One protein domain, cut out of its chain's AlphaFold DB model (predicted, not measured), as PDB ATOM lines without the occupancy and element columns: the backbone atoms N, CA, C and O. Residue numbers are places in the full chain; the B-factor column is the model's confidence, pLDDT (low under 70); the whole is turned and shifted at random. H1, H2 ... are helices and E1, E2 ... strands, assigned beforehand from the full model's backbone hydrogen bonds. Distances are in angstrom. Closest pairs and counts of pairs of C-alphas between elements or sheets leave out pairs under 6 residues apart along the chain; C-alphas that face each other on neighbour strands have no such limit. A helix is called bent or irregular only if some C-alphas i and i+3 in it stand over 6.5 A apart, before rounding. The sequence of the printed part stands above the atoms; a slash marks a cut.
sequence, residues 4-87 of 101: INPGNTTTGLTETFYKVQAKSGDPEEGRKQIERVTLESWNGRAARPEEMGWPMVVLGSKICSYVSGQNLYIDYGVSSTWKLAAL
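This is residues 4 to 87 of the 101 residues of an uncharacterized protein of Erysipelotrichaceae bacterium (UniProt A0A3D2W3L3). The model is a loose, three-armed shape built round a short ribbon of two parallel strands, E1 and E2, near the middle. H3 runs beside this ribbon toward one end of the longest axis, where residues 60 to 66 stick out in a loop; at the other end H1 and H2 pack crosswise on each other, and H4 makes a third arm off to the side. The printed part has 84 residues with four named helices and two named strands, in the order E1, H1, H2, H3, E2, H4, and its class is mostly helix. The whole is loose, with a radius of gyration of the C-alphas of 15.0 A and spans of 48 by 34 by 20 A.

E1 is residues 4 to 6, and C-alpha 4 is at (297.179, 344.517, 266.585). H1 is residues 14 to 21, 10.8 A long from first to last C-alpha. H2 is residues 27 to 38, 16.0 A long, with C-alpha 27 at (286.136, 348.602, 290.136). H3 is residues 49 to 60, 17.0 A long; it is neither bent nor irregular, but only just: C-alphas 52 and 55 are 6.2 A apart. E2 is residues 71 to 74, 9.6 A long. H4 is residues 78 to 87, 14.4 A long, and ends with C-alpha 87 at (276.897, 335.775, 260.486).

E1 and E2 are parallel neighbours, with 31 degrees between their directions. N 5 and O 72 are 2.8 A apart and N 74 and O 5 are 2.9 A apart, both within hydrogen-bond range. With H1, H2 and H3 between them, these strands make a strand-helix-strand unit, two parallel neighbour strands joined through helices. The closest C-alphas of E1 and H3 are those of Pro 6 and Met 52, 6.6 A apart. The closest of H3 and E2 are those of Met 52 and Ile 74, 7.1 A apart. H1 and H2 touch, closest at the C-alphas of Tyr 18 and Gly 30, 4.3 A apart, and are about perpendicular at 86 degrees. H2 and H4 are close but not clearly touching, with the C-alphas of Thr 38 and Val 78 closest at 5.7 A. H3 and H4 are apart, and so are H2 and H3. Every O i to N i+4 pair is within hydrogen-bond range in H1, H2 and H4, and 6 of 8 are in H3.

The two C-alphas farthest apart are those of Ser 24 and Lys 62, 48.5 A. The printed part has no cut. The links H1 to H2 and E2 to H4 are tight, the other three are short, and no link is long. The mean pLDDT of the printed part is 93.2, and no printed residue is under 70.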
ATOM      1  N   ILE A   4     297.758 345.465 265.633       94.81
ATOM      2  CA  ILE A   4     297.179 344.517 266.585       94.81
ATOM      3  C   ILE A   4     295.913 345.122 267.192       94.81
ATOM      4  O   ILE A   4     295.863 346.317 267.476       94.81
ATOM      5  N   ASN A   5     294.905 344.283 267.399       95.69
ATOM      6  CA  ASN A   5     293.672 344.602 268.105       95.69
ATOM      7  C   ASN A   5     293.681 343.785 269.401       95.69
ATOM      8  O   ASN A   5     293.314 342.605 269.370       95.69
ATOM      9  N   PRO A   6     294.204 344.352 270.501       95.12
ATOM     10  CA  PRO A   6     294.274 343.657 271.776       95.12
ATOM     11  C   PRO A   6     292.879 343.523 272.395       95.12
ATOM     12  O   PRO A   6     292.064 344.443 272.318       95.12
ATOM     13  N   GLY A   7     292.616 342.386 273.036       94.00
ATOM     14  CA  GLY A   7     291.461 342.215 273.915       94.00
ATOM     15  C   GLY A   7     291.719 342.751 275.321       94.00
ATOM     16  O   GLY A   7     292.618 343.566 275.550       94.00
ATOM     17  N   ASN A   8     290.941 342.260 276.287       95.12
ATOM     18  CA  ASN A   8     291.077 342.660 277.686       95.12
ATOM     19  C   ASN A   8     292.510 342.402 278.193       95.12
ATOM     20  O   ASN A   8     292.974 341.261 278.250       95.12
ATOM     21  N   THR A   9     293.209 343.482 278.540       96.00
ATOM     22  CA  THR A   9     294.626 343.478 278.912       96.00
ATOM     23  C   THR A   9     294.811 344.276 280.192       96.00
ATOM     24  O   THR A   9     294.358 345.419 280.298       96.00
ATOM     25  N   THR A  10     295.513 343.698 281.159       95.81
ATOM     26  CA  THR A  10     295.864 344.382 282.401       95.81
ATOM     27  C   THR A  10     296.943 345.426 282.122       95.81
ATOM     28  O   THR A  10     298.028 345.090 281.662       95.81
ATOM     29  N   THR A  11     296.664 346.696 282.397       95.50
ATOM     30  CA  THR A  11     297.552 347.846 282.172       95.50
ATOM     31  C   THR A  11     297.467 348.821 283.350       95.50
ATOM     32  O   THR A  11     296.638 348.663 284.245       95.50
ATOM     33  N   GLY A  12     298.265 349.894 283.327       95.69
ATOM     34  CA  GLY A  12     298.135 350.987 284.299       95.69
ATOM     35  C   GLY A  12     296.780 351.714 284.264       95.69
ATOM     36  O   GLY A  12     296.469 352.453 285.192       95.69
ATOM     37  N   LEU A  13     295.960 351.502 283.226       94.56
ATOM     38  CA  LEU A  13     294.620 352.087 283.099       94.56
ATOM     39  C   LEU A  13     293.498 351.154 283.573       94.56
ATOM     40  O   LEU A  13     292.344 351.576 283.593       94.56
ATOM     41  N   THR A  14     293.803 349.908 283.947       94.69
ATOM     42  CA  THR A  14     292.794 348.875 284.228       94.69
ATOM     43  C   THR A  14     291.795 349.285 285.302       94.69
ATOM     44  O   THR A  14     290.594 349.187 285.077       94.69
ATOM     45  N   GLU A  15     292.261 349.806 286.437       94.12
ATOM     46  CA  GLU A  15     291.361 350.217 287.519       94.12
ATOM     47  C   GLU A  15     290.438 351.361 287.080       94.12
ATOM     48  O   GLU A  15     289.231 351.306 287.306       94.12
ATOM     49  N   THR A  16     290.983 352.375 286.402       94.00
ATOM     50  CA  THR A  16     290.197 353.488 285.855       94.00
ATOM     51  C   THR A  16     289.152 352.988 284.865       94.00
ATOM     52  O   THR A  16     287.997 353.398 284.940       94.00
ATOM     53  N   PHE A  17     289.534 352.074 283.970       92.12
ATOM     54  CA  PHE A  17     288.627 351.485 282.989       92.12
ATOM     55  C   PHE A  17     287.492 350.691 283.657       92.12
ATOM     56  O   PHE A  17     286.339 350.789 283.249       92.12
ATOM     57  N   TYR A  18     287.784 349.964 284.737       95.19
ATOM     58  CA  TYR A  18     286.762 349.249 285.500       95.19
ATOM     59  C   TYR A  18     285.822 350.206 286.240       95.19
ATOM     60  O   TYR A  18     284.607 350.036 286.178       95.19
ATOM     61  N   LYS A  19     286.351 351.265 286.864       95.19
ATOM     62  CA  LYS A  19     285.528 352.278 287.549       95.19
ATOM     63  C   LYS A  19     284.521 352.946 286.620       95.19
ATOM     64  O   LYS A  19     283.377 353.120 287.018       95.19
ATOM     65  N   VAL A  20     284.926 353.315 285.400       93.62
ATOM     66  CA  VAL A  20     284.017 353.990 284.451       93.62
ATOM     67  C   VAL A  20     282.942 353.060 283.889       93.62
ATOM     68  O   VAL A  20     281.903 353.539 283.445       93.62
ATOM     69  N   GLN A  21     283.180 351.748 283.907       90.88
ATOM     70  CA  GLN A  21     282.210 350.759 283.447       90.88
ATOM     71  C   GLN A  21     281.190 350.385 284.537       90.88
ATOM     72  O   GLN A  21     280.062 350.005 284.225       90.88
ATOM     73  N   ALA A  22     281.570 350.503 285.810       92.62
ATOM     74  CA  ALA A  22     280.704 350.224 286.947       92.62
ATOM     75  C   ALA A  22     279.641 351.312 287.138       92.62
ATOM     76  O   ALA A  22     279.954 352.502 287.155       92.62
ATOM     77  N   LYS A  23     278.383 350.926 287.393       90.88
ATOM     78  CA  LYS A  23     277.331 351.907 287.718       90.88
ATOM     79  C   LYS A  23     277.537 352.524 289.100       90.88
ATOM     80  O   LYS A  23     277.190 353.682 289.307       90.88
ATOM     81  N   SER A  24     278.086 351.751 290.035       91.19
ATOM     82  CA  SER A  24     278.393 352.202 291.397       91.19
ATOM     83  C   SER A  24     279.722 352.955 291.519       91.19
ATOM     84  O   SER A  24     279.982 353.564 292.555       91.19
ATOM     85  N   GLY A  25     280.580 352.893 290.494       90.44
ATOM     86  CA  GLY A  25     281.981 353.306 290.583       90.44
ATOM     87  C   GLY A  25     282.901 352.292 291.281       90.44
ATOM     88  O   GLY A  25     284.090 352.577 291.418       90.44
ATOM     89  N   ASP A  26     282.395 351.124 291.700       93.56
ATOM     90  CA  ASP A  26     283.202 350.021 292.238       93.56
ATOM     91  C   ASP A  26     283.980 349.305 291.110       93.56
ATOM     92  O   ASP A  26     283.362 348.697 290.228       93.56
ATOM     93  N   PRO A  27     285.329 349.313 291.124       93.75
ATOM     94  CA  PRO A  27     286.136 348.602 290.136       93.75
ATOM     95  C   PRO A  27     285.810 347.109 290.018       93.75
ATOM     96  O   PRO A  27     285.941 346.546 288.936       93.75
ATOM     97  N   GLU A  28     285.397 346.444 291.096       95.12
ATOM     98  CA  GLU A  28     285.116 345.007 291.052       95.12
ATOM     99  C   GLU A  28     283.824 344.701 290.279       95.12
ATOM    100  O   GLU A  28     283.753 343.720 289.535       95.12
ATOM    101  N   GLU A  29     282.813 345.567 290.394       95.62
ATOM    102  CA  GLU A  29     281.606 345.499 289.565       95.62
ATOM    103  C   GLU A  29     281.967 345.667 288.082       95.62
ATOM    104  O   GLU A  29     281.567 344.855 287.243       95.62
ATOM    105  N   GLY A  30     282.764 346.689 287.762       95.44
ATOM    106  CA  GLY A  30     283.190 346.973 286.392       95.44
ATOM    107  C   GLY A  30     284.036 345.856 285.789       95.44
ATOM    108  O   GLY A  30     283.809 345.462 284.643       95.44
ATOM    109  N   ARG A  31     284.954 345.280 286.575       95.44
ATOM    110  CA  ARG A  31     285.756 344.115 286.179       95.44
ATOM    111  C   ARG A  31     284.860 342.954 285.759       95.44
ATOM    112  O   ARG A  31     285.013 342.450 284.650       95.44
ATOM    113  N   LYS A  32     283.893 342.568 286.600       94.56
ATOM    114  CA  LYS A  32     282.952 341.474 286.297       94.56
ATOM    115  C   LYS A  32     282.174 341.728 285.010       94.56
ATOM    116  O   LYS A  32     282.006 340.810 284.216       94.56
ATOM    117  N   GLN A  33     281.722 342.961 284.778       93.50
ATOM    118  CA  GLN A  33     281.009 343.313 283.547       93.50
ATOM    119  C   GLN A  33     281.899 343.182 282.303       93.50
ATOM    120  O   GLN A  33     281.473 342.613 281.299       93.50
ATOM    121  N   ILE A  34     283.137 343.673 282.369       93.25
ATOM    122  CA  ILE A  34     284.078 343.620 281.243       93.25
ATOM    123  C   ILE A  34     284.493 342.187 280.953       93.25
ATOM    124  O   ILE A  34     284.451 341.762 279.800       93.25
ATOM    125  N   GLU A  35     284.878 341.426 281.973       93.06
ATOM    126  CA  GLU A  35     285.291 340.032 281.802       93.06
ATOM    127  C   GLU A  35     284.148 339.166 281.274       93.06
ATOM    128  O   GLU A  35     284.373 338.355 280.375       93.06
ATOM    129  N   ARG A  36     282.911 339.413 281.727       91.38
ATOM    130  CA  ARG A  36     281.720 338.751 281.190       91.38
ATOM    131  C   ARG A  36     281.590 338.919 279.681       91.38
ATOM    132  O   ARG A  36     281.350 337.961 278.958       91.38
ATOM    133  N   VAL A  37     281.777 340.138 279.188       89.62
ATOM    134  CA  VAL A  37     281.617 340.447 277.760       89.62
ATOM    135  C   VAL A  37     282.833 340.028 276.929       89.62
ATOM    136  O   VAL A  37     282.689 339.703 275.753       89.62
ATOM    137  N   THR A  38     284.033 340.045 277.516       90.81
ATOM    138  CA  THR A  38     285.292 339.911 276.762       90.81
ATOM    139  C   THR A  38     285.993 338.564 276.904       90.81
ATOM    140  O   THR A  38     286.833 338.255 276.063       90.81
ATOM    141  N   LEU A  39     285.688 337.763 277.929       92.44
ATOM    142  CA  LEU A  39     286.447 336.546 278.251       92.44
ATOM    143  C   LEU A  39     285.583 335.287 278.420       92.44
ATOM    144  O   LEU A  39     286.083 334.192 278.157       92.44
ATOM    145  N   GLU A  40     284.313 335.400 278.828       88.19
ATOM    146  CA  GLU A  40     283.480 334.225 279.157       88.19
ATOM    147  C   GLU A  40     283.318 333.243 277.993       88.19
ATOM    148  O   GLU A  40     283.392 332.034 278.209       88.19
ATOM    149  N   SER A  41     283.168 333.732 276.755       85.12
ATOM    150  CA  SER A  41     282.889 332.879 275.586       85.12
ATOM    151  C   SER A  41     283.941 331.797 275.331       85.12
ATOM    152  O   SER A  41     283.638 330.796 274.689       85.12
ATOM    153  N   TRP A  42     285.165 331.992 275.827       87.19
ATOM    154  CA  TRP A  42     286.285 331.072 275.634       87.19
ATOM    155  C   TRP A  42     286.945 330.653 276.949       87.19
ATOM    156  O   TRP A  42     288.054 330.121 276.925       87.19
ATOM    157  N   ASN A  43     286.287 330.901 278.090       89.44
ATOM    158  CA  ASN A  43     286.879 330.735 279.422       89.44
ATOM    159  C   ASN A  43     288.269 331.404 279.511       89.44
ATOM    160  O   ASN A  43     289.258 330.809 279.946       89.44
ATOM    161  N   GLY A  44     288.349 332.622 278.975       91.62
ATOM    162  CA  GLY A  44     289.592 333.355 278.817       91.62
ATOM    163  C   GLY A  44     290.077 334.008 280.104       91.62
ATOM    164  O   GLY A  44     289.430 333.982 281.149       91.62
ATOM    165  N   ARG A  45     291.234 334.663 280.005       94.56
ATOM    166  CA  ARG A  45     291.773 335.528 281.059       94.56
ATOM    167  C   ARG A  45     292.236 336.850 280.475       94.56
ATOM    168  O   ARG A  45     292.604 336.913 279.302       94.56
ATOM    169  N   ALA A  46     292.303 337.875 281.320       95.06
ATOM    170  CA  ALA A  46     292.981 339.104 280.947       95.06
ATOM    171  C   ALA A  46     294.442 338.797 280.578       95.06
ATOM    172  O   ALA A  46     295.138 338.013 281.243       95.06
ATOM    173  N   ALA A  47     294.892 339.389 279.482       96.31
ATOM    174  CA  ALA A  47     296.273 339.285 279.058       96.31
ATOM    175  C   ALA A  47     297.168 340.213 279.880       96.31
ATOM    176  O   ALA A  47     296.740 341.268 280.351       96.31
ATOM    177  N   ARG A  48     298.442 339.851 280.007       96.38
ATOM    178  CA  ARG A  48     299.484 340.767 280.478       96.38
ATOM    179  C   ARG A  48     299.993 341.624 279.310       96.38
ATOM    180  O   ARG A  48     299.932 341.165 278.166       96.38
ATOM    181  N   PRO A  49     300.553 342.821 279.558       95.44
ATOM    182  CA  PRO A  49     301.100 343.670 278.498       95.44
ATOM    183  C   PRO A  49     302.126 342.963 277.604       95.44
ATOM    184  O   PRO A  49     302.138 343.162 276.391       95.44
ATOM    185  N   GLU A  50     302.959 342.091 278.174       95.44
ATOM    186  CA  GLU A  50     303.986 341.347 277.437       95.44
ATOM    187  C   GLU A  50     303.373 340.408 276.394       95.44
ATOM    188  O   GLU A  50     303.931 340.230 275.314       95.44
ATOM    189  N   GLU A  51     302.195 339.857 276.683       95.50
ATOM    190  CA  GLU A  51     301.484 338.940 275.788       95.50
ATOM    191  C   GLU A  51     300.912 339.658 274.564       95.50
ATOM    192  O   GLU A  51     300.739 339.039 273.518       95.50
ATOM    193  N   MET A  52     300.698 340.973 274.665       95.44
ATOM    194  CA  MET A  52     300.402 341.837 273.519       95.44
ATOM    195  C   MET A  52     301.677 342.250 272.772       95.44
ATOM    196  O   MET A  52     301.649 342.486 271.565       95.44
ATOM    197  N   GLY A  53     302.816 342.291 273.469       94.56
ATOM    198  CA  GLY A  53     304.132 342.569 272.896       94.56
ATOM    199  C   GLY A  53     304.665 341.454 271.997       94.56
ATOM    200  O   GLY A  53     305.220 341.735 270.933       94.56
ATOM    201  N   TRP A  54     304.493 340.185 272.377       95.75
ATOM    202  CA  TRP A  54     305.072 339.063 271.624       95.75
ATOM    203  C   TRP A  54     304.583 338.969 270.167       95.75
ATOM    204  O   TRP A  54     305.433 338.845 269.281       95.75
ATOM    205  N   PRO A  55     303.276 339.101 269.857       94.44
ATOM    206  CA  PRO A  55     302.806 339.129 268.473       94.44
ATOM    207  C   PRO A  55     303.403 340.283 267.663       94.44
ATOM    208  O   PRO A  55     303.693 340.103 266.482       94.44
ATOM    209  N   MET A  56     303.654 341.445 268.281       93.12
ATOM    210  CA  MET A  56     304.305 342.567 267.595       93.12
ATOM    211  C   MET A  56     305.749 342.242 267.208       93.12
ATOM    212  O   MET A  56     306.170 342.579 266.102       93.12
ATOM    213  N   VAL A  57     306.496 341.549 268.075       95.00
ATOM    214  CA  VAL A  57     307.864 341.097 267.763       95.00
ATOM    215  C   VAL A  57     307.855 340.139 266.572       95.00
ATOM    216  O   VAL A  57     308.659 340.290 265.653       95.00
ATOM    217  N   VAL A  58     306.919 339.186 266.550       94.88
ATOM    218  CA  VAL A  58     306.784 338.232 265.439       94.88
ATOM    219  C   VAL A  58     306.408 338.953 264.143       94.88
ATOM    220  O   VAL A  58     307.091 338.764 263.133       94.88
ATOM    221  N   LEU A  59     305.399 339.830 264.174       94.06
ATOM    222  CA  LEU A  59     304.954 340.617 263.015       94.06
ATOM    223  C   LEU A  59     306.037 341.563 262.479       94.06
ATOM    224  O   LEU A  59     306.076 341.816 261.278       94.06
ATOM    225  N   GLY A  60     306.902 342.086 263.351       92.69
ATOM    226  CA  GLY A  60     308.044 342.921 262.972       92.69
ATOM    227  C   GLY A  60     309.263 342.136 262.473       92.69
ATOM    228  O   GLY A  60     310.216 342.734 261.977       92.69
ATOM    229  N   SER A  61     309.262 340.807 262.602       96.44
ATOM    230  CA  SER A  61     310.381 339.956 262.198       96.44
ATOM    231  C   SER A  61     310.369 339.626 260.700       96.44
ATOM    232  O   SER A  61     309.357 339.749 260.008       96.44
ATOM    233  N   LYS A  62     311.491 339.094 260.192       97.06
ATOM    234  CA  LYS A  62     311.592 338.600 258.805       97.06
ATOM    235  C   LYS A  62     310.691 337.391 258.513       97.06
ATOM    236  O   LYS A  62     310.407 337.132 257.345       97.06
ATOM    237  N   ILE A  63     310.230 336.678 259.547       97.25
ATOM    238  CA  ILE A  63     309.309 335.537 259.403       97.25
ATOM    239  C   ILE A  63     307.993 336.007 258.770       97.25
ATOM    240  O   ILE A  63     307.439 335.329 257.912       97.25
ATOM    241  N   CYS A  64     307.543 337.213 259.122       96.88
ATOM    242  CA  CYS A  64     306.330 337.828 258.593       96.88
ATOM    243  C   CYS A  64     306.597 338.766 257.401       96.88
ATOM    244  O   CYS A  64     305.796 339.656 257.136       96.88
ATOM    245  N   SER A  65     307.689 338.570 256.649       97.00
ATOM    246  CA  SER A  65     308.082 339.457 255.533       97.00
ATOM    247  C   SER A  65     307.032 339.604 254.423       97.00
ATOM    248  O   SER A  65     307.016 340.625 253.740       97.00
ATOM    249  N   TYR A  66     306.138 338.626 254.266       97.12
ATOM    250  CA  TYR A  66     305.034 338.674 253.301       97.12
ATOM    251  C   TYR A  66     303.677 339.051 253.929       97.12
ATOM    252  O   TYR A  66     302.662 339.109 253.240       97.12
ATOM    253  N   VAL A  67     303.634 339.328 255.235       96.56
ATOM    254  CA  VAL A  67     302.412 339.714 255.954       96.56
ATOM    255  C   VAL A  67     302.361 341.235 256.073       96.56
ATOM    256  O   VAL A  67     303.109 341.844 256.839       96.56
ATOM    257  N   SER A  68     301.461 341.868 255.323       95.56
ATOM    258  CA  SER A  68     301.248 343.318 255.358       95.56
ATOM    259  C   SER A  68     299.765 343.664 255.206       95.56
ATOM    260  O   SER A  68     299.002 342.914 254.594       95.56
ATOM    261  N   GLY A  69     299.354 344.808 255.757       96.19
ATOM    262  CA  GLY A  69     297.985 345.322 255.666       96.19
ATOM    263  C   GLY A  69     296.987 344.593 256.564       96.19
ATOM    264  O   GLY A  69     295.788 344.719 256.346       96.19
ATOM    265  N   GLN A  70     297.463 343.813 257.538       95.75
ATOM    266  CA  GLN A  70     296.604 342.982 258.377       95.75
ATOM    267  C   GLN A  70     296.268 343.655 259.710       95.75
ATOM    268  O   GLN A  70     297.106 344.326 260.318       95.75
ATOM    269  N   ASN A  71     295.048 343.389 260.176       94.31
ATOM    270  CA  ASN A  71     294.568 343.688 261.521       94.31
ATOM    271  C   ASN A  71     294.513 342.379 262.310       94.31
ATOM    272  O   ASN A  71     293.599 341.576 262.119       94.31
ATOM    273  N   LEU A  72     295.502 342.144 263.173       94.56
ATOM    274  CA  LEU A  72     295.589 340.899 263.927       94.56
ATOM    275  C   LEU A  72     294.854 341.030 265.262       94.56
ATOM    276  O   LEU A  72     295.205 341.876 266.078       94.56
ATOM    277  N   TYR A  73     293.844 340.197 265.491       95.12
ATOM    278  CA  TYR A  73     293.096 340.170 266.747       95.12
ATOM    279  C   TYR A  73     293.815 339.287 267.766       95.12
ATOM    280  O   TYR A  73     294.011 338.097 267.527       95.12
ATOM    281  N   ILE A  74     294.219 339.886 268.886       95.44
ATOM    282  CA  ILE A  74     294.871 339.218 270.016       95.44
ATOM    283  C   ILE A  74     293.961 339.408 271.230       95.44
ATOM    284  O   ILE A  74     294.224 340.224 272.108       95.44
ATOM    285  N   ASP A  75     292.818 338.726 271.231       94.88
ATOM    286  CA  ASP A  75     291.691 339.097 272.091       94.88
ATOM    287  C   ASP A  75     290.968 337.910 272.737       94.88
ATOM    288  O   ASP A  75     289.815 338.024 273.144       94.88
ATOM    289  N   TYR A  76     291.642 336.762 272.831       93.94
ATOM    290  CA  TYR A  76     291.056 335.530 273.370       93.94
ATOM    291  C   TYR A  76     289.783 335.072 272.628       93.94
ATOM    292  O   TYR A  76     288.995 334.308 273.171       93.94
ATOM    293  N   GLY A  77     289.587 335.506 271.375       92.50
ATOM    294  CA  GLY A  77     288.509 335.032 270.508       92.50
ATOM    295  C   GLY A  77     287.195 335.805 270.626       92.50
ATOM    296  O   GLY A  77     286.238 335.435 269.945       92.50
ATOM    297  N   VAL A  78     287.127 336.881 271.419       92.38
ATOM    298  CA  VAL A  78     285.895 337.681 271.569       92.38
ATOM    299  C   VAL A  78     285.392 338.221 270.228       92.38
ATOM    300  O   VAL A  78     284.216 338.054 269.900       92.38
ATOM    301  N   SER A  79     286.277 338.772 269.388       91.81
ATOM    302  CA  SER A  79     285.872 339.281 268.072       91.81
ATOM    303  C   SER A  79     285.366 338.173 267.155       91.81
ATOM    304  O   SER A  79     284.495 338.415 266.319       91.81
ATOM    305  N   SER A  80     285.896 336.954 267.290       89.56
ATOM    306  CA  SER A  80     285.423 335.797 266.527       89.56
ATOM    307  C   SER A  80     284.016 335.392 266.958       89.56
ATOM    308  O   SER A  80     283.184 335.131 266.093       89.56
ATOM    309  N   THR A  81     283.722 335.414 268.261       89.31
ATOM    310  CA  THR A  81     282.375 335.157 268.790       89.31
ATOM    311  C   THR A  81     281.364 336.151 268.226       89.31
ATOM    312  O   THR A  81     280.318 335.749 267.724       89.31
ATOM    313  N   TRP A  82     281.685 337.447 268.239       86.31
ATOM    314  CA  TRP A  82     280.774 338.476 267.729       86.31
ATOM    315  C   TRP A  82     280.581 338.390 266.216       86.31
ATOM    316  O   TRP A  82     279.463 338.538 265.730       86.31
ATOM    317  N   LYS A  83     281.647 338.103 265.458       85.62
ATOM    318  CA  LYS A  83     281.545 337.874 264.009       85.62
ATOM    319  C   LYS A  83     280.689 336.653 263.691       85.62
ATOM    320  O   LYS A  83     279.905 336.707 262.750       85.62
ATOM    321  N   LEU A  84     280.828 335.572 264.458       84.06
ATOM    322  CA  LEU A  84     280.023 334.369 264.273       84.06
ATOM    323  C   LEU A  84     278.540 334.647 264.544       84.06
ATOM    324  O   LEU A  84     277.717 334.322 263.695       84.06
ATOM    325  N   ALA A  85     278.219 335.304 265.661       83.88
ATOM    326  CA  ALA A  85     276.850 335.707 265.981       83.88
ATOM    327  C   ALA A  85     276.253 336.597 264.875       83.88
ATOM    328  O   ALA A  85     275.137 336.370 264.409       83.88
ATOM    329  N   ALA A  86     277.036 337.556 264.366       84.50
ATOM    330  CA  ALA A  86     276.592 338.421 263.278       84.50
ATOM    331  C   ALA A  86     276.302 337.650 261.978       84.50
ATOM    332  O   ALA A  86     275.325 337.943 261.294       84.50
ATOM    333  N   LEU A  87     277.120 336.646 261.645       81.75
ATOM    334  CA  LEU A  87     276.897 335.775 260.486       81.75
ATOM    335  C   LEU A  87     275.673 334.864 260.651       81.75
ATOM    336  O   LEU A  87     275.054 334.499 259.656       81.75
TER     337      LEU A  87